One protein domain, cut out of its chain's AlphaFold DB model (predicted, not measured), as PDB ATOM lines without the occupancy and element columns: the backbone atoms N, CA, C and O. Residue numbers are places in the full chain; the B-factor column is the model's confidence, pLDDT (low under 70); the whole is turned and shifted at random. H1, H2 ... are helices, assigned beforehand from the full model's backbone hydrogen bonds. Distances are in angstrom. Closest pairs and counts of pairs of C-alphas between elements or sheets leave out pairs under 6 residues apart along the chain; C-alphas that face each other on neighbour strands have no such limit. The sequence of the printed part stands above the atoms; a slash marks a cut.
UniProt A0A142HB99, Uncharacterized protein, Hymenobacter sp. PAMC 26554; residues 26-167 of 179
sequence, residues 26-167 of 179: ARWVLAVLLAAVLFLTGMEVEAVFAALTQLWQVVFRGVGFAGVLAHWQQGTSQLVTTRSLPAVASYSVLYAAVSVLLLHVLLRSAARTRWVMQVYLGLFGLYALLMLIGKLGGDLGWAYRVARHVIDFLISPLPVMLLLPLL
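Overview. This is residues 26 to 167 of the 179 residues of an uncharacterized protein of Hymenobacter sp. PAMC 26554 (UniProt A0A142HB99). H4 runs through the middle of an all-helical body, with H1 and H2 packed on one of its sides and the hairpin of H5 and H6 on the other. H1 and H5 run roughly along H4, H2 crosses it near its first residues, H3 lies by that same end, and H7 follows H6 near the other end of H4. The printed part has 142 residues with seven named helices, H1 to H7 in order, and no named strand; the class is all helix. It is compact, with a radius of gyration of the C-alphas of 16.8 A and spans of 46 by 31 by 25 A.

Along the chain. Find C-alpha 26 at (134.382, 108.458, 129.150); from there H1, residues 26 to 43, runs 25.5 A. Next come H2, residues 45 to 62, 25.7 A long, and H3, residues 66 to 74, 13.0 A. Look then for C-alpha 85 at (153.839, 108.757, 98.309), where H4, residues 85 to 107, begins its 32.2 A. H5, residues 110 to 136, is the longest helix at 37.8 A. H6, residues 141 to 155, spans 21.2 A, and H7, residues 158 to 167, spans 14.2 A and ends with C-alpha 167 at (156.378, 104.065, 130.244).

Arrangement. Start at H4, the hub, which touches five other helices. H4, H5 and H6 form an up and down bundle, each helix running against the one before it. H4 and H5 are a hairpin at a shallow tilt of 15 degrees; look at His 104 and Thr 113, their closest C-alphas, 5.6 A apart. H5 and H6 are a hairpin too, at 24 degrees, closest at the C-alphas of Tyr 127 and Ala 147, 5.3 A apart. H1 touches H4 at a shallow tilt of 28 degrees, opposite ways, with the C-alphas of Ala 31 and Leu 102 closest at 5.9 A. H2 touches H4 with residues 49 to 56 alone, at a steep tilt of 62 degrees; the closest C-alphas, of Leu 52 and Ala 87, are 5.5 A apart. H2 and H3 touch only at the corner, and only just, with 3 pairs of C-alphas within 8 A. H3 and H4 are near each other. H7 only just touches H4, with 3 pairs of C-alphas within 8 A. Every O i to N i+4 pair is within hydrogen-bond range in H1, H2, H4, H5 and H6; H3 has 4 of 5 and H7 4 of 6.

Size, cuts and confidence. The C-alphas of Ala 26 and Gly 138 are the two farthest apart, at 51.7 A. The printed part has no cut. The link from H3 to H4, 10 residues, is short, and the other links are tight. In the B-factor column you will find pLDDT under 70 at residues 69 to 70, 72 to 84, 139 and 157; the mean of the printed part is 80.1.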
ATOM      1  N   ALA A  26     134.272 107.776 130.442       87.44
ATOM      2  CA  ALA A  26     134.382 108.458 129.150       87.44
ATOM      3  C   ALA A  26     135.754 108.267 128.475       87.44
ATOM      4  O   ALA A  26     135.842 108.148 127.255       87.44
ATOM      5  N   ARG A  27     136.839 108.202 129.256       85.50
ATOM      6  CA  ARG A  27     138.185 107.962 128.719       85.50
ATOM      7  C   ARG A  27     138.393 106.526 128.282       85.50
ATOM      8  O   ARG A  27     139.080 106.312 127.292       85.50
ATOM      9  N   TRP A  28     137.809 105.568 128.995       88.19
ATOM     10  CA  TRP A  28     137.817 104.171 128.570       88.19
ATOM     11  C   TRP A  28     137.099 104.001 127.240       88.19
ATOM     12  O   TRP A  28     137.662 103.412 126.324       88.19
ATOM     13  N   VAL A  29     135.916 104.603 127.107       91.50
ATOM     14  CA  VAL A  29     135.171 104.617 125.843       91.50
ATOM     15  C   VAL A  29     136.016 105.234 124.729       91.50
ATOM     16  O   VAL A  29     136.161 104.627 123.673       91.50
ATOM     17  N   LEU A  30     136.648 106.388 124.976       91.12
ATOM     18  CA  LEU A  30     137.519 107.028 123.988       91.12
ATOM     19  C   LEU A  30     138.731 106.158 123.617       91.12
ATOM     20  O   LEU A  30     139.070 106.063 122.444       91.12
ATOM     21  N   ALA A  31     139.381 105.514 124.588       88.19
ATOM     22  CA  ALA A  31     140.528 104.645 124.335       88.19
ATOM     23  C   ALA A  31     140.138 103.410 123.508       88.19
ATOM     24  O   ALA A  31     140.837 103.075 122.556       88.19
ATOM     25  N   VAL A  32     139.009 102.774 123.832       89.81
ATOM     26  CA  VAL A  32     138.463 101.645 123.063       89.81
ATOM     27  C   VAL A  32     138.095 102.089 121.651       89.81
ATOM     28  O   VAL A  32     138.438 101.401 120.696       89.81
ATOM     29  N   LEU A  33     137.466 103.256 121.498       91.44
ATOM     30  CA  LEU A  33     137.105 103.802 120.192       91.44
ATOM     31  C   LEU A  33     138.349 104.098 119.345       91.44
ATOM     32  O   LEU A  33     138.404 103.701 118.187       91.44
ATOM     33  N   LEU A  34     139.379 104.724 119.920       89.44
ATOM     34  CA  LEU A  34     140.652 104.973 119.233       89.44
ATOM     35  C   LEU A  34     141.365 103.669 118.852       89.44
ATOM     36  O   LEU A  34     141.902 103.567 117.751       89.44
ATOM     37  N   ALA A  35     141.352 102.665 119.731       86.12
ATOM     38  CA  ALA A  35     141.909 101.347 119.438       86.12
ATOM     39  C   ALA A  35     141.137 100.638 118.315       86.12
ATOM     40  O   ALA A  35     141.757 100.077 117.417       86.12
ATOM     41  N   ALA A  36     139.803 100.715 118.323       87.88
ATOM     42  CA  ALA A  36     138.961 100.178 117.259       87.88
ATOM     43  C   ALA A  36     139.225 100.888 115.927       87.88
ATOM     44  O   ALA A  36     139.355 100.222 114.907       87.88
ATOM     45  N   VAL A  37     139.385 102.217 115.932       87.56
ATOM     46  CA  VAL A  37     139.785 102.973 114.739       87.56
ATOM     47  C   VAL A  37     141.137 102.479 114.230       87.56
ATOM     48  O   VAL A  37     141.216 102.098 113.070       87.56
ATOM     49  N   LEU A  38     142.179 102.403 115.068       85.06
ATOM     50  CA  LEU A  38     143.498 101.888 114.657       85.06
ATOM     51  C   LEU A  38     143.405 100.476 114.073       85.06
ATOM     52  O   LEU A  38     144.014 100.198 113.043       85.06
ATOM     53  N   PHE A  39     142.615  99.608 114.704       85.31
ATOM     54  CA  PHE A  39     142.406  98.238 114.263       85.31
ATOM     55  C   PHE A  39     141.701  98.168 112.903       85.31
ATOM     56  O   PHE A  39     142.213  97.533 111.989       85.31
ATOM     57  N   LEU A  40     140.583  98.880 112.732       85.12
ATOM     58  CA  LEU A  40     139.845  98.945 111.467       85.12
ATOM     59  C   LEU A  40     140.697  99.551 110.352       85.12
ATOM     60  O   LEU A  40     140.715  99.038 109.239       85.12
ATOM     61  N   THR A  41     141.453 100.605 110.666       81.81
ATOM     62  CA  THR A  41     142.368 101.240 109.708       81.81
ATOM     63  C   THR A  41     143.479 100.265 109.290       81.81
ATOM     64  O   THR A  41     143.880 100.253 108.130       81.81
ATOM     65  N   GLY A  42     143.952  99.428 110.222       80.50
ATOM     66  CA  GLY A  42     144.942  98.382 109.968       80.50
ATOM     67  C   GLY A  42     144.399  97.155 109.226       80.50
ATOM     68  O   GLY A  42     145.169  96.486 108.543       80.50
ATOM     69  N   MET A  43     143.097  96.867 109.322       84.56
ATOM     70  CA  MET A  43     142.442  95.817 108.532       84.56
ATOM     71  C   MET A  43     142.178  96.274 107.097       84.56
ATOM     72  O   MET A  43     142.546  95.594 106.148       84.56
ATOM     73  N   GLU A  44     141.594  97.461 106.938       87.06
ATOM     74  CA  GLU A  44     141.140  98.006 105.654       87.06
ATOM     75  C   GLU A  44     142.183  98.936 105.028       87.06
ATOM     76  O   GLU A  44     141.871  99.988 104.464       87.06
ATOM     77  N   VAL A  45     143.459  98.558 105.137       81.12
ATOM     78  CA  VAL A  45     144.587  99.382 104.685       81.12
ATOM     79  C   VAL A  45     144.384  99.816 103.232       81.12
ATOM     80  O   VAL A  45     144.543 100.987 102.904       81.12
ATOM     81  N   GLU A  46     143.992  98.901 102.351       80.56
ATOM     82  CA  GLU A  46     143.798  99.182 100.925       80.56
ATOM     83  C   GLU A  46     142.687 100.200 100.664       80.56
ATOM     84  O   GLU A  46     142.907 101.154  99.913       80.56
ATOM     85  N   ALA A  47     141.538 100.056 101.330       85.06
ATOM     86  CA  ALA A  47     140.416 100.981 101.203       85.06
ATOM     87  C   ALA A  47     140.779 102.380 101.718       85.06
ATOM     88  O   ALA A  47     140.493 103.386 101.064       85.06
ATOM     89  N   VAL A  48     141.482 102.454 102.852       83.69
ATOM     90  CA  VAL A  48     141.952 103.725 103.411       83.69
ATOM     91  C   VAL A  48     142.941 104.395 102.454       83.69
ATOM     92  O   VAL A  48     142.814 105.582 102.160       83.69
ATOM     93  N   PHE A  49     143.888 103.641 101.893       81.94
ATOM     94  CA  PHE A  49     144.826 104.160 100.896       81.94
ATOM     95  C   PHE A  49     144.135 104.650  99.619       81.94
ATOM     96  O   PHE A  49     144.538 105.681  99.068       81.94
ATOM     97  N   ALA A  50     143.099 103.949  99.154       83.75
ATOM     98  CA  ALA A  50     142.298 104.367  98.010       83.75
ATOM     99  C   ALA A  50     141.567 105.689  98.297       83.75
ATOM    100  O   ALA A  50     141.692 106.635  97.517       83.75
ATOM    101  N   ALA A  51     140.899 105.794  99.449       86.06
ATOM    102  CA  ALA A  51     140.203 107.007  99.877       86.06
ATOM    103  C   ALA A  51     141.160 108.204 100.024       86.06
ATOM    104  O   ALA A  51     140.884 109.288  99.511       86.06
ATOM    105  N   LEU A  52     142.328 108.007 100.649       84.56
ATOM    106  CA  LEU A  52     143.360 109.044 100.750       84.56
ATOM    107  C   LEU A  52     143.899 109.462  99.381       84.56
ATOM    108  O   LEU A  52     144.138 110.645  99.149       84.56
ATOM    109  N   THR A  53     144.091 108.509  98.468       83.44
ATOM    110  CA  THR A  53     144.561 108.815  97.112       83.44
ATOM    111  C   THR A  53     143.529 109.653  96.358       83.44
ATOM    112  O   THR A  53     143.900 110.651  95.743       83.44
ATOM    113  N   GLN A  54     142.241 109.307  96.447       85.38
ATOM    114  CA  GLN A  54     141.156 110.092  95.856       85.38
ATOM    115  C   GLN A  54     141.075 111.496  96.460       85.38
ATOM    116  O   GLN A  54     140.999 112.477  95.722       85.38
ATOM    117  N   LEU A  55     141.163 111.608  97.790       87.69
ATOM    118  CA  LEU A  55     141.171 112.894  98.484       87.69
ATOM    119  C   LEU A  55     142.303 113.789  97.969       87.69
ATOM    120  O   LEU A  55     142.068 114.934  97.590       87.69
ATOM    121  N   TRP A  56     143.521 113.251  97.881       85.38
ATOM    122  CA  TRP A  56     144.655 113.985  97.330       85.38
ATOM    123  C   TRP A  56     144.445 114.364  95.867       85.38
ATOM    124  O   TRP A  56     144.729 115.498  95.501       85.38
ATOM    125  N   GLN A  57     143.909 113.476  95.027       84.12
ATOM    126  CA  GLN A  57     143.600 113.809  93.634       84.12
ATOM    127  C   GLN A  57     142.624 114.988  93.524       84.12
ATOM    128  O   GLN A  57     142.836 115.865  92.688       84.12
ATOM    129  N   VAL A  58     141.591 115.042  94.371       88.12
ATOM    130  CA  VAL A  58     140.645 116.170  94.421       88.12
ATOM    131  C   VAL A  58     141.356 117.452  94.848       88.12
ATOM    132  O   VAL A  58     141.216 118.473  94.176       88.12
ATOM    133  N   VAL A  59     142.178 117.395  95.901       87.38
ATOM    134  CA  VAL A  59     142.958 118.547  96.381       87.38
ATOM    135  C   VAL A  59     143.911 119.057  95.293       87.38
ATOM    136  O   VAL A  59     143.886 120.236  94.957       87.38
ATOM    137  N   PHE A  60     144.705 118.182  94.672       85.06
ATOM    138  CA  PHE A  60     145.656 118.571  93.624       85.06
ATOM    139  C   PHE A  60     144.968 119.137  92.376       85.06
ATOM    140  O   PHE A  60     145.496 120.069  91.767       85.06
ATOM    141  N   ARG A  61     143.790 118.614  92.005       85.25
ATOM    142  CA  ARG A  61     142.971 119.183  90.925       85.25
ATOM    143  C   ARG A  61     142.445 120.568  91.292       85.25
ATOM    144  O   ARG A  61     142.544 121.470  90.469       85.25
ATOM    145  N   GLY A  62     141.955 120.750  92.517       89.06
ATOM    146  CA  GLY A  62     141.437 122.034  92.996       89.06
ATOM    147  C   GLY A  62     142.495 123.139  93.063       89.06
ATOM    148  O   GLY A  62     142.186 124.293  92.790       89.06
ATOM    149  N   VAL A  63     143.751 122.793  93.369       89.19
ATOM    150  CA  VAL A  63     144.868 123.756  93.457       89.19
ATOM    151  C   VAL A  63     145.618 123.907  92.112       89.19
ATOM    152  O   VAL A  63     146.546 124.698  92.000       89.19
ATOM    153  N   GLY A  64     145.231 123.172  91.060       84.19
ATOM    154  CA  GLY A  64     145.840 123.283  89.724       84.19
ATOM    155  C   GLY A  64     147.203 122.592  89.560       84.19
ATOM    156  O   GLY A  64     147.854 122.735  88.530       84.19
ATOM    157  N   PHE A  65     147.634 121.784  90.531       83.25
ATOM    158  CA  PHE A  65     148.927 121.081  90.530       83.25
ATOM    159  C   PHE A  65     148.859 119.654  89.954       83.25
ATOM    160  O   PHE A  65     149.719 118.816  90.236       83.25
ATOM    161  N   ALA A  66     147.854 119.354  89.127       74.62
ATOM    162  CA  ALA A  66     147.641 118.012  88.578       74.62
ATOM    163  C   ALA A  66     148.867 117.458  87.812       74.62
ATOM    164  O   ALA A  66     149.160 116.268  87.909       74.62
ATOM    165  N   GLY A  67     149.625 118.319  87.118       71.06
ATOM    166  CA  GLY A  67     150.833 117.924  86.376       71.06
ATOM    167  C   GLY A  67     152.035 117.564  87.260       71.06
ATOM    168  O   GLY A  67     152.819 116.685  86.909       71.06
ATOM    169  N   VAL A  68     152.159 118.180  88.443       72.69
ATOM    170  CA  VAL A  68     153.253 117.883  89.384       72.69
ATOM    171  C   VAL A  68     153.079 116.480  89.956       72.69
ATOM    172  O   VAL A  68     154.040 115.722  90.025       72.69
ATOM    173  N   LEU A  69     151.850 116.083  90.294       66.38
ATOM    174  CA  LEU A  69     151.587 114.747  90.830       66.38
ATOM    175  C   LEU A  69     151.973 113.641  89.831       66.38
ATOM    176  O   LEU A  69     152.598 112.656  90.225       66.38
ATOM    177  N   ALA A  70     151.675 113.842  88.543       68.69
ATOM    178  CA  ALA A  70     152.048 112.912  87.477       68.69
ATOM    179  C   ALA A  70     153.575 112.765  87.350       68.69
ATOM    180  O   ALA A  70     154.081 111.650  87.233       68.69
ATOM    181  N   HIS A  71     154.320 113.868  87.465       70.06
ATOM    182  CA  HIS A  71     155.783 113.847  87.420       70.06
ATOM    183  C   HIS A  71     156.396 113.103  88.620       70.06
ATOM    184  O   HIS A  71     157.338 112.327  88.470       70.06
ATOM    185  N   TRP A  72     155.825 113.274  89.817       65.00
ATOM    186  CA  TRP A  72     156.269 112.556  91.018       65.00
ATOM    187  C   TRP A  72     155.919 111.063  90.972       65.00
ATOM    188  O   TRP A  72     156.675 110.243  91.489       65.00
ATOM    189  N   GLN A  73     154.812 110.690  90.324       64.19
ATOM    190  CA  GLN A  73     154.455 109.285  90.104       64.19
ATOM    191  C   GLN A  73     155.352 108.599  89.062       64.19
ATOM    192  O   GLN A  73     155.645 107.420  89.221       64.19
ATOM    193  N   GLN A  74     155.825 109.316  88.039       60.38
ATOM    194  CA  GLN A  74     156.671 108.750  86.977       60.38
ATOM    195  C   GLN A  74     158.112 108.447  87.419       60.38
ATOM    196  O   GLN A  74     158.707 107.499  86.920       60.38
ATOM    197  N   GLY A  75     158.674 109.221  88.355       55.09
ATOM    198  CA  GLY A  75     160.057 109.039  88.826       55.09
ATOM    199  C   GLY A  75     160.242 107.993  89.932       55.09
ATOM    200  O   GLY A  75     161.371 107.710  90.313       55.09
ATOM    201  N   THR A  76     159.159 107.430  90.474       54.00
ATOM    202  CA  THR A  76     159.246 106.462  91.574       54.00
ATOM    203  C   THR A  76     159.194 105.055  90.982       54.00
ATOM    204  O   THR A  76     158.123 104.543  90.670       54.00
ATOM    205  N   SER A  77     160.374 104.470  90.755       45.66
ATOM    206  CA  SER A  77     160.578 103.148  90.152       45.66
ATOM    207  C   SER A  77     159.592 102.088  90.677       45.66
ATOM    208  O   SER A  77     159.335 101.993  91.881       45.66
ATOM    209  N   GLN A  78     159.054 101.264  89.767       48.16
ATOM    210  CA  GLN A  78     158.004 100.261  90.019       48.16
ATOM    211  C   GLN A  78     158.352  99.187  91.068       48.16
ATOM    212  O   GLN A  78     157.511  98.355  91.399       48.16
ATOM    213  N   LEU A  79     159.568  99.195  91.616       44.00
ATOM    214  CA  LEU A  79     160.026  98.212  92.594       44.00
ATOM    215  C   LEU A  79     159.516  98.434  94.028       44.00
ATOM    216  O   LEU A  79     159.611  97.498  94.818       44.00
ATOM    217  N   VAL A  80     159.041  99.631  94.412       43.31
ATOM    218  CA  VAL A  80     158.863  99.938  95.854       43.31
ATOM    219  C   VAL A  80     157.479 100.447  96.264       43.31
ATOM    220  O   VAL A  80     157.093 100.218  97.409       43.31
ATOM    221  N   THR A  81     156.664 101.046  95.390       44.97
ATOM    222  CA  THR A  81     155.322 101.490  95.815       44.97
ATOM    223  C   THR A  81     154.325 101.615  94.666       44.97
ATOM    224  O   THR A  81     154.267 102.636  93.993       44.97
ATOM    225  N   THR A  82     153.406 100.657  94.554       53.62
ATOM    226  CA  THR A  82     152.129 100.802  93.821       53.62
ATOM    227  C   THR A  82     151.200 101.859  94.444       53.62
ATOM    228  O   THR A  82     150.103 102.101  93.951       53.62
ATOM    229  N   ARG A  83     151.603 102.479  95.563       61.91
ATOM    230  CA  ARG A  83     150.818 103.441  96.345       61.91
ATOM    231  C   ARG A  83     151.451 104.827  96.278       61.91
ATOM    232  O   ARG A  83     152.667 104.963  96.367       61.91
ATOM    233  N   SER A  84     150.623 105.858  96.141       67.00
ATOM    234  CA  SER A  84     151.097 107.241  96.053       67.00
ATOM    235  C   SER A  84     151.833 107.656  97.339       67.00
ATOM    236  O   SER A  84     151.313 107.505  98.446       67.00
ATOM    237  N   LEU A  85     153.051 108.197  97.200       73.12
ATOM    238  CA  LEU A  85     153.839 108.757  98.309       73.12
ATOM    239  C   LEU A  85     153.038 109.704  99.227       73.12
ATOM    240  O   LEU A  85     153.115 109.528 100.443       73.12
ATOM    241  N   PRO A  86     152.236 110.660  98.710       74.94
ATOM    242  CA  PRO A  86     151.430 111.524  99.573       74.94
ATOM    243  C   PRO A  86     150.377 110.758 100.381       74.94
ATOM    244  O   PRO A  86     150.183 111.070 101.553       74.94
ATOM    245  N   ALA A  87     149.750 109.713  99.827       79.12
ATOM    246  CA  ALA A  87     148.828 108.886 100.605       79.12
ATOM    247  C   ALA A  87     149.560 108.129 101.723       79.12
ATOM    248  O   ALA A  87     149.059 108.076 102.841       79.12
ATOM    249  N   VAL A  88     150.765 107.605 101.462       79.44
ATOM    250  CA  VAL A  88     151.597 106.931 102.481       79.44
ATOM    251  C   VAL A  88     152.013 107.895 103.586       79.44
ATOM    252  O   VAL A  88     151.925 107.544 104.764       79.44
ATOM    253  N   ALA A  89     152.416 109.114 103.231       80.56
ATOM    254  CA  ALA A  89     152.778 110.139 104.198       80.56
ATOM    255  C   ALA A  89     151.574 110.529 105.068       80.56
ATOM    256  O   ALA A  89     151.656 110.474 106.294       80.56
ATOM    257  N   SER A  90     150.433 110.852 104.453       84.00
ATOM    258  CA  SER A  90     149.215 111.224 105.178       84.00
ATOM    259  C   SER A  90     148.677 110.094 106.049       84.00
ATOM    260  O   SER A  90     148.293 110.344 107.187       84.00
ATOM    261  N   TYR A  91     148.697 108.858 105.550       84.56
ATOM    262  CA  TYR A  91     148.309 107.681 106.318       84.56
ATOM    263  C   TYR A  91     149.208 107.499 107.545       84.56
ATOM    264  O   TYR A  91     148.710 107.365 108.661       84.56
ATOM    265  N   SER A  92     150.531 107.570 107.359       82.94
ATOM    266  CA  SER A  92     151.502 107.476 108.457       82.94
ATOM    267  C   SER A  92     151.263 108.556 109.511       82.94
ATOM    268  O   SER A  92     151.278 108.269 110.707       82.94
ATOM    269  N   VAL A  93     151.026 109.803 109.085       85.44
ATOM    270  CA  VAL A  93     150.764 110.934 109.990       85.44
ATOM    271  C   VAL A  93     149.462 110.729 110.756       85.44
ATOM    272  O   VAL A  93     149.444 110.921 111.970       85.44
ATOM    273  N   LEU A  94     148.394 110.303 110.078       86.19
ATOM    274  CA  LEU A  94     147.109 110.015 110.709       86.19
ATOM    275  C   LEU A  94     147.257 108.906 111.758       86.19
ATOM    276  O   LEU A  94     146.850 109.080 112.905       86.19
ATOM    277  N   TYR A  95     147.902 107.799 111.391       84.75
ATOM    278  CA  TYR A  95     148.109 106.657 112.276       84.75
ATOM    279  C   TYR A  95     148.959 107.025 113.499       84.75
ATOM    280  O   TYR A  95     148.613 106.691 114.637       84.75
ATOM    281  N   ALA A  96     150.040 107.782 113.293       84.31
ATOM    282  CA  ALA A  96     150.872 108.290 114.374       84.31
ATOM    283  C   ALA A  96     150.101 109.252 115.288       84.31
ATOM    284  O   ALA A  96     150.206 109.146 116.508       84.31
ATOM    285  N   ALA A  97     149.291 110.156 114.729       86.19
ATOM    286  CA  ALA A  97     148.484 111.091 115.508       86.19
ATOM    287  C   ALA A  97     147.464 110.359 116.391       86.19
ATOM    288  O   ALA A  97     147.372 110.647 117.585       86.19
ATOM    289  N   VAL A  98     146.753 109.369 115.839       87.44
ATOM    290  CA  VAL A  98     145.806 108.534 116.594       87.44
ATOM    291  C   VAL A  98     146.536 107.719 117.667       87.44
ATOM    292  O   VAL A  98     146.079 107.663 118.809       87.44
ATOM    293  N   SER A  99     147.712 107.165 117.356       85.38
ATOM    294  CA  SER A  99     148.540 106.418 118.317       85.38
ATOM    295  C   SER A  99     149.036 107.294 119.473       85.38
ATOM    296  O   SER A  99     148.952 106.911 120.642       85.38
ATOM    297  N   VAL A 100     149.511 108.506 119.173       85.56
ATOM    298  CA  VAL A 100     149.922 109.498 120.176       85.56
ATOM    299  C   VAL A 100     148.727 109.943 121.015       85.56
ATOM    300  O   VAL A 100     148.865 110.069 122.232       85.56
ATOM    301  N   LEU A 101     147.556 110.146 120.405       86.69
ATOM    302  CA  LEU A 101     146.332 110.518 121.110       86.69
ATOM    303  C   LEU A 101     145.877 109.404 122.061       86.69
ATOM    304  O   LEU A 101     145.566 109.681 123.220       86.69
ATOM    305  N   LEU A 102     145.921 108.146 121.620       85.44
ATOM    306  CA  LEU A 102     145.630 106.984 122.457       85.44
ATOM    307  C   LEU A 102     146.587 106.915 123.656       85.44
ATOM    308  O   LEU A 102     146.147 106.800 124.802       85.44
ATOM    309  N   LEU A 103     147.894 107.071 123.419       83.81
ATOM    310  CA  LEU A 103     148.900 107.125 124.483       83.81
ATOM    311  C   LEU A 103     148.694 108.329 125.410       83.81
ATOM    312  O   LEU A 103     148.877 108.213 126.619       83.81
ATOM    313  N   HIS A 104     148.282 109.483 124.888       85.81
ATOM    314  CA  HIS A 104     147.970 110.655 125.698       85.81
ATOM    315  C   HIS A 104     146.792 110.396 126.647       85.81
ATOM    316  O   HIS A 104     146.873 110.716 127.839       85.81
ATOM    317  N   VAL A 105     145.732 109.756 126.142       85.94
ATOM    318  CA  VAL A 105     144.563 109.351 126.933       85.94
ATOM    319  C   VAL A 105     144.960 108.339 128.012       85.94
ATOM    320  O   VAL A 105     144.529 108.485 129.160       85.94
ATOM    321  N   LEU A 106     145.832 107.371 127.692       82.19
ATOM    322  CA  LEU A 106     146.269 106.336 128.635       82.19
ATOM    323  C   LEU A 106     147.257 106.842 129.701       82.19
ATOM    324  O   LEU A 106     147.092 106.544 130.883       82.19
ATOM    325  N   LEU A 107     148.298 107.594 129.319       78.19
ATOM    326  CA  LEU A 107     149.438 107.879 130.203       78.19
ATOM    327  C   LEU A 107     149.200 109.017 131.203       78.19
ATOM    328  O   LEU A 107     149.977 109.144 132.151       78.19
ATOM    329  N   ARG A 108     148.171 109.861 131.012       75.50
ATOM    330  CA  ARG A 108     147.793 110.982 131.910       75.50
ATOM    331  C   ARG A 108     148.929 111.949 132.292       75.50
ATOM    332  O   ARG A 108     148.780 112.729 133.229       75.50
ATOM    333  N   SER A 109     150.060 111.921 131.590       79.94
ATOM    334  CA  SER A 109     151.250 112.702 131.917       79.94
ATOM    335  C   SER A 109     151.744 113.424 130.675       79.94
ATOM    336  O   SER A 109     152.300 112.803 129.770       79.94
ATOM    337  N   ALA A 110     151.589 114.751 130.667       81.19
ATOM    338  CA  ALA A 110     152.055 115.600 129.574       81.19
ATOM    339  C   ALA A 110     153.558 115.424 129.305       81.19
ATOM    340  O   ALA A 110     153.976 115.411 128.152       81.19
ATOM    341  N   ALA A 111     154.367 115.211 130.350       82.06
ATOM    342  CA  ALA A 111     155.795 114.947 130.202       82.06
ATOM    343  C   ALA A 111     156.062 113.660 129.404       82.06
ATOM    344  O   ALA A 111     156.890 113.657 128.499       82.06
ATOM    345  N   ARG A 112     155.328 112.576 129.687       81.38
ATOM    346  CA  ARG A 112     155.480 111.304 128.963       81.38
ATOM    347  C   ARG A 112     154.946 111.393 127.540       81.38
ATOM    348  O   ARG A 112     155.587 110.885 126.628       81.38
ATOM    349  N   THR A 113     153.822 112.080 127.331       83.69
ATOM    350  CA  THR A 113     153.302 112.330 125.980       83.69
ATOM    351  C   THR A 113     154.294 113.135 125.141       83.69
ATOM    352  O   THR A 113     154.494 112.805 123.979       83.69
ATOM    353  N   ARG A 114     154.969 114.141 125.720       86.06
ATOM    354  CA  ARG A 114     156.015 114.906 125.020       86.06
ATOM    355  C   ARG A 114     157.173 114.018 124.571       86.06
ATOM    356  O   ARG A 114     157.583 114.127 123.423       86.06
ATOM    357  N   TRP A 115     157.642 113.111 125.429       86.12
ATOM    358  CA  TRP A 115     158.669 112.131 125.056       86.12
ATOM    359  C   TRP A 115     158.225 111.241 123.893       86.12
ATOM    360  O   TRP A 115     158.970 111.071 122.934       86.12
ATOM    361  N   VAL A 116     156.994 110.724 123.941       85.06
ATOM    362  CA  VAL A 116     156.426 109.938 122.834       85.06
ATOM    363  C   VAL A 116     156.377 110.772 121.551       85.06
ATOM    364  O   VAL A 116     156.851 110.311 120.517       85.06
ATOM    365  N   MET A 117     155.876 112.010 121.611       86.25
ATOM    366  CA  MET A 117     155.860 112.914 120.454       86.25
ATOM    367  C   MET A 117     157.258 113.145 119.885       86.25
ATOM    368  O   MET A 117     157.411 113.115 118.674       86.25
ATOM    369  N   GLN A 118     158.273 113.347 120.727       89.69
ATOM    370  CA  GLN A 118     159.654 113.539 120.276       89.69
ATOM    371  C   GLN A 118     160.204 112.304 119.562       89.69
ATOM    372  O   GLN A 118     160.856 112.449 118.533       89.69
ATOM    373  N   VAL A 119     159.910 111.099 120.059       87.19
ATOM    374  CA  VAL A 119     160.311 109.845 119.399       87.19
ATOM    375  C   VAL A 119     159.635 109.709 118.036       87.19
ATOM    376  O   VAL A 119     160.318 109.474 117.041       87.19
ATOM    377  N   TYR A 120     158.315 109.912 117.963       85.94
ATOM    378  CA  TYR A 120     157.584 109.859 116.693       85.94
ATOM    379  C   TYR A 120     158.073 110.927 115.712       85.94
ATOM    380  O   TYR A 120     158.316 110.624 114.548       85.94
ATOM    381  N   LEU A 121     158.275 112.160 116.180       88.19
ATOM    382  CA  LEU A 121     158.786 113.255 115.361       88.19
ATOM    383  C   LEU A 121     160.208 112.969 114.865       88.19
ATOM    384  O   LEU A 121     160.510 113.235 113.706       88.19
ATOM    385  N   GLY A 122     161.062 112.386 115.708       89.50
ATOM    386  CA  GLY A 122     162.408 111.958 115.336       89.50
ATOM    387  C   GLY A 122     162.396 110.876 114.258       89.50
ATOM    388  O   GLY A 122     163.134 110.983 113.283       89.50
ATOM    389  N   LEU A 123     161.514 109.879 114.374       86.62
ATOM    390  CA  LEU A 123     161.345 108.839 113.355       86.62
ATOM    391  C   LEU A 123     160.786 109.400 112.038       86.62
ATOM    392  O   LEU A 123     161.267 109.026 110.971       86.62
ATOM    393  N   PHE A 124     159.834 110.336 112.097       86.00
ATOM    394  CA  PHE A 124     159.356 111.059 110.912       86.00
ATOM    395  C   PHE A 124     160.463 111.880 110.252       86.00
ATOM    396  O   PHE A 124     160.599 111.855 109.030       86.00
ATOM    397  N   GLY A 125     161.264 112.589 111.049       88.75
ATOM    398  CA  GLY A 125     162.413 113.348 110.565       88.75
ATOM    399  C   GLY A 125     163.450 112.441 109.908       88.75
ATOM    400  O   GLY A 125     163.929 112.750 108.821       88.75
ATOM    401  N   LEU A 126     163.733 111.286 110.516       88.69
ATOM    402  CA  LEU A 126     164.618 110.272 109.952       88.69
ATOM    403  C   LEU A 126     164.074 109.748 108.618       88.69
ATOM    404  O   LEU A 126     164.801 109.735 107.631       88.69
ATOM    405  N   TYR A 127     162.791 109.387 108.552       85.69
ATOM    406  CA  TYR A 127     162.144 108.971 107.306       85.69
ATOM    407  C   TYR A 127     162.264 110.038 106.205       85.69
ATOM    408  O   TYR A 127     162.679 109.727 105.086       85.69
ATOM    409  N   ALA A 128     161.949 111.298 106.523       85.88
ATOM    410  CA  ALA A 128     162.047 112.408 105.581       85.88
ATOM    411  C   ALA A 128     163.491 112.620 105.100       85.88
ATOM    412  O   ALA A 128     163.721 112.819 103.908       85.88
ATOM    413  N   LEU A 129     164.464 112.520 106.010       89.19
ATOM    414  CA  LEU A 129     165.883 112.636 105.692       89.19
ATOM    415  C   LEU A 129     166.346 111.508 104.763       89.19
ATOM    416  O   LEU A 129     167.011 111.785 103.771       89.19
ATOM    417  N   LEU A 130     165.960 110.256 105.028       85.25
ATOM    418  CA  LEU A 130     166.291 109.136 104.142       85.25
ATOM    419  C   LEU A 130     165.662 109.289 102.757       85.25
ATOM    420  O   LEU A 130     166.321 108.991 101.764       85.25
ATOM    421  N   MET A 131     164.421 109.772 102.678       81.25
ATOM    422  CA  MET A 131     163.772 110.064 101.399       81.25
ATOM    423  C   MET A 131     164.509 111.161 100.624       81.25
ATOM    424  O   MET A 131     164.741 111.021  99.424       81.25
ATOM    425  N   LEU A 132     164.927 112.232 101.305       84.81
ATOM    426  CA  LEU A 132     165.718 113.303 100.698       84.81
ATOM    427  C   LEU A 132     167.078 112.796 100.214       84.81
ATOM    428  O   LEU A 132     167.462 113.097  99.088       84.81
ATOM    429  N   ILE A 133     167.778 111.989 101.016       85.62
ATOM    430  CA  ILE A 133     169.065 111.387 100.641       85.62
ATOM    431  C   ILE A 133     168.894 110.432  99.455       85.62
ATOM    432  O   ILE A 133     169.687 110.486  98.521       85.62
ATOM    433  N   GLY A 134     167.854 109.593  99.452       81.75
ATOM    434  CA  GLY A 134     167.559 108.690  98.337       81.75
ATOM    435  C   GLY A 134     167.310 109.444  97.030       81.75
ATOM    436  O   GLY A 134     167.801 109.034  95.977       81.75
ATOM    437  N   LYS A 135     166.621 110.588  97.114       78.69
ATOM    438  CA  LYS A 135     166.336 111.454  95.967       78.69
ATOM    439  C   LYS A 135     167.563 112.236  95.490       78.69
ATOM    440  O   LYS A 135     167.792 112.321  94.289       78.69
ATOM    441  N   LEU A 136     168.352 112.798  96.406       83.56
ATOM    442  CA  LEU A 136     169.543 113.595  96.084       83.56
ATOM    443  C   LEU A 136     170.736 112.729  95.656       83.56
ATOM    444  O   LEU A 136     171.557 113.169  94.861       83.56
ATOM    445  N   GLY A 137     170.826 111.501  96.163       78.81
ATOM    446  CA  GLY A 137     171.921 110.569  95.897       78.81
ATOM    447  C   GLY A 137     171.804 109.783  94.589       78.81
ATOM    448  O   GLY A 137     172.581 108.855  94.395       78.81
ATOM    449  N   GLY A 138     170.847 110.112  93.714       74.38
ATOM    450  CA  GLY A 138     170.685 109.436  92.423       74.38
ATOM    451  C   GLY A 138     170.050 108.047  92.522       74.38
ATOM    452  O   GLY A 138     170.527 107.113  91.891       74.38
ATOM    453  N   ASP A 139     168.972 107.921  93.301       69.62
ATOM    454  CA  ASP A 139     168.162 106.699  93.420       69.62
ATOM    455  C   ASP A 139     168.854 105.551  94.187       69.62
ATOM    456  O   ASP A 139     168.915 104.389  93.777       69.62
ATOM    457  N   LEU A 140     169.391 105.887  95.365       79.06
ATOM    458  CA  LEU A 140     170.009 104.923  96.278       79.06
ATOM    459  C   LEU A 140     168.956 103.945  96.825       79.06
ATOM    460  O   LEU A 140     168.361 104.164  97.881       79.06
ATOM    461  N   GLY A 141     168.762 102.816  96.142       79.69
ATOM    462  CA  GLY A 141     167.762 101.799  96.496       79.69
ATOM    463  C   GLY A 141     167.871 101.222  97.919       79.69
ATOM    464  O   GLY A 141     166.918 100.623  98.420       79.69
ATOM    465  N   TRP A 142     169.007 101.381  98.608       83.75
ATOM    466  CA  TRP A 142     169.128 101.019 100.027       83.75
ATOM    467  C   TRP A 142     168.425 102.031 100.948       83.75
ATOM    468  O   TRP A 142     167.775 101.620 101.906       83.75
ATOM    469  N   ALA A 143     168.480 103.330 100.635       82.31
ATOM    470  CA  ALA A 143     167.861 104.381 101.441       82.31
ATOM    471  C   ALA A 143     166.333 104.251 101.418       82.31
ATOM    472  O   ALA A 143     165.690 104.305 102.465       82.31
ATOM    473  N   TYR A 144     165.756 103.957 100.249       78.06
ATOM    474  CA  TYR A 144     164.325 103.677 100.122       78.06
ATOM    475  C   TYR A 144     163.896 102.424 100.887       78.06
ATOM    476  O   TYR A 144     162.844 102.426 101.525       78.06
ATOM    477  N   ARG A 145     164.725 101.370 100.891       82.56
ATOM    478  CA  ARG A 145     164.458 100.163 101.688       82.56
ATOM    479  C   ARG A 145     164.445 100.462 103.181       82.56
ATOM    480  O   ARG A 145     163.536 100.010 103.871       82.56
ATOM    481  N   VAL A 146     165.398 101.239 103.688       85.00
ATOM    482  CA  VAL A 146     165.411 101.612 105.111       85.00
ATOM    483  C   VAL A 146     164.242 102.545 105.437       85.00
ATOM    484  O   VAL A 146     163.550 102.319 106.426       85.00
ATOM    485  N   ALA A 147     163.940 103.525 104.582       80.44
ATOM    486  CA  ALA A 147     162.779 104.400 104.745       80.44
ATOM    487  C   ALA A 147     161.466 103.601 104.814       80.44
ATOM    488  O   ALA A 147     160.597 103.905 105.632       80.44
ATOM    489  N   ARG A 148     161.348 102.540 104.006       81.31
ATOM    490  CA  ARG A 148     160.217 101.610 104.042       81.31
ATOM    491  C   ARG A 148     160.101 100.905 105.392       81.31
ATOM    492  O   ARG A 148     159.029 100.941 105.980       81.31
ATOM    493  N   HIS A 149     161.197 100.356 105.919       84.81
ATOM    494  CA  HIS A 149     161.198  99.711 107.238       84.81
ATOM    495  C   HIS A 149     160.839 100.687 108.362       84.81
ATOM    496  O   HIS A 149     160.109 100.321 109.277       84.81
ATOM    497  N   VAL A 150     161.314 101.936 108.292       84.31
ATOM    498  CA  VAL A 150     160.960 102.978 109.270       84.31
ATOM    499  C   VAL A 150     159.458 103.266 109.237       84.31
ATOM    500  O   VAL A 150     158.840 103.362 110.295       84.31
ATOM    501  N   ILE A 151     158.854 103.363 108.049       80.00
ATOM    502  CA  ILE A 151     157.405 103.560 107.909       80.00
ATOM    503  C   ILE A 151     156.605 102.340 108.355       80.00
ATOM    504  O   ILE A 151     155.627 102.499 109.081       80.00
ATOM    505  N   ASP A 152     157.015 101.136 107.962       80.19
ATOM    506  CA  ASP A 152     156.328  99.907 108.358       80.19
ATOM    507  C   ASP A 152     156.403  99.731 109.885       80.19
ATOM    508  O   ASP A 152     155.427  99.326 110.515       80.19
ATOM    509  N   PHE A 153     157.512 100.145 110.510       81.62
ATOM    510  CA  PHE A 153     157.621 100.235 111.962       81.62
ATOM    511  C   PHE A 153     156.672 101.287 112.556       81.62
ATOM    512  O   PHE A 153     156.019 101.004 113.555       81.62
ATOM    513  N   LEU A 154     156.549 102.470 111.942       80.00
ATOM    514  CA  LEU A 154     155.659 103.553 112.391       80.00
ATOM    515  C   LEU A 154     154.172 103.186 112.340       80.00
ATOM    516  O   LEU A 154     153.399 103.612 113.195       80.00
ATOM    517  N   ILE A 155     153.784 102.431 111.313       73.75
ATOM    518  CA  ILE A 155     152.415 101.956 111.083       73.75
ATOM    519  C   ILE A 155     152.122 100.698 111.916       73.75
ATOM    520  O   ILE A 155     150.967 100.351 112.153       73.75
ATOM    521  N   SER A 156     153.152 100.008 112.401       77.69
ATOM    522  CA  SER A 156     152.970  98.833 113.242       77.69
ATOM    523  C   SER A 156     152.394  99.211 114.620       77.69
ATOM    524  O   SER A 156     152.756 100.240 115.193       77.69
ATOM    525  N   PRO A 157     151.543  98.367 115.232       69.12
ATOM    526  CA  PRO A 157     151.179  98.505 116.644       69.12
ATOM    527  C   PRO A 157     152.361  98.238 117.597       69.12
ATOM    528  O   PRO A 157     152.266  98.542 118.789       69.12
ATOM    529  N   LEU A 158     153.482  97.702 117.092       75.44
ATOM    530  CA  LEU A 158     154.685  97.392 117.870       75.44
ATOM    531  C   LEU A 158     155.215  98.574 118.689       75.44
ATOM    532  O   LEU A 158     155.395  98.386 119.890       75.44
ATOM    533  N   PRO A 159     155.447  99.781 118.136       73.38
ATOM    534  CA  PRO A 159     155.877 100.920 118.936       73.38
ATOM    535  C   PRO A 159     154.950 101.202 120.116       73.38
ATOM    536  O   PRO A 159     155.442 101.455 121.211       73.38
ATOM    537  N   VAL A 160     153.628 101.101 119.945       73.44
ATOM    538  CA  VAL A 160     152.676 101.277 121.054       73.44
ATOM    539  C   VAL A 160     152.851 100.165 122.090       73.44
ATOM    540  O   VAL A 160     152.987 100.468 123.274       73.44
ATOM    541  N   MET A 161     152.930  98.902 121.657       80.12
ATOM    542  CA  MET A 161     153.164  97.753 122.542       80.12
ATOM    543  C   MET A 161     154.518  97.803 123.263       80.12
ATOM    544  O   MET A 161     154.613  97.321 124.385       80.12
ATOM    545  N   LEU A 162     155.547  98.403 122.658       80.00
ATOM    546  CA  LEU A 162     156.892  98.545 123.226       80.00
ATOM    547  C   LEU A 162     156.987  99.742 124.186       80.00
ATOM    548  O   LEU A 162     157.607  99.662 125.247       80.00
ATOM    549  N   LEU A 163     156.345 100.862 123.839       77.44
ATOM    550  CA  LEU A 163     156.321 102.083 124.647       77.44
ATOM    551  C   LEU A 163     155.466 101.914 125.906       77.44
ATOM    552  O   LEU A 163     155.808 102.473 126.949       77.44
ATOM    553  N   LEU A 164     154.376 101.147 125.831       77.25
ATOM    554  CA  LEU A 164     153.462 100.941 126.952       77.25
ATOM    555  C   LEU A 164     154.155 100.386 128.215       77.25
ATOM    556  O   LEU A 164     154.064 101.046 129.253       77.25
ATOM    557  N   PRO A 165     154.884  99.250 128.174       77.81
ATOM    558  CA  PRO A 165     155.572  98.706 129.343       77.81
ATOM    559  C   PRO A 165     156.715  99.611 129.816       77.81
ATOM    560  O   PRO A 165     156.878  99.808 131.020       77.81
ATOM    561  N   LEU A 166     157.457 100.230 128.890       75.81
ATOM    562  CA  LEU A 166     158.586 101.115 129.204       75.81
ATOM    563  C   LEU A 166     158.153 102.379 129.964       75.81
ATOM    564  O   LEU A 166     158.865 102.893 130.837       75.81
ATOM    565  N   LEU A 167     156.970 102.890 129.623       73.25
ATOM    566  CA  LEU A 167     156.378 104.065 130.244       73.25
ATOM    567  C   LEU A 167     155.493 103.698 131.442       73.25
ATOM    568  O   LEU A 167     155.129 104.595 132.211       73.25
TER     569      LEU A 167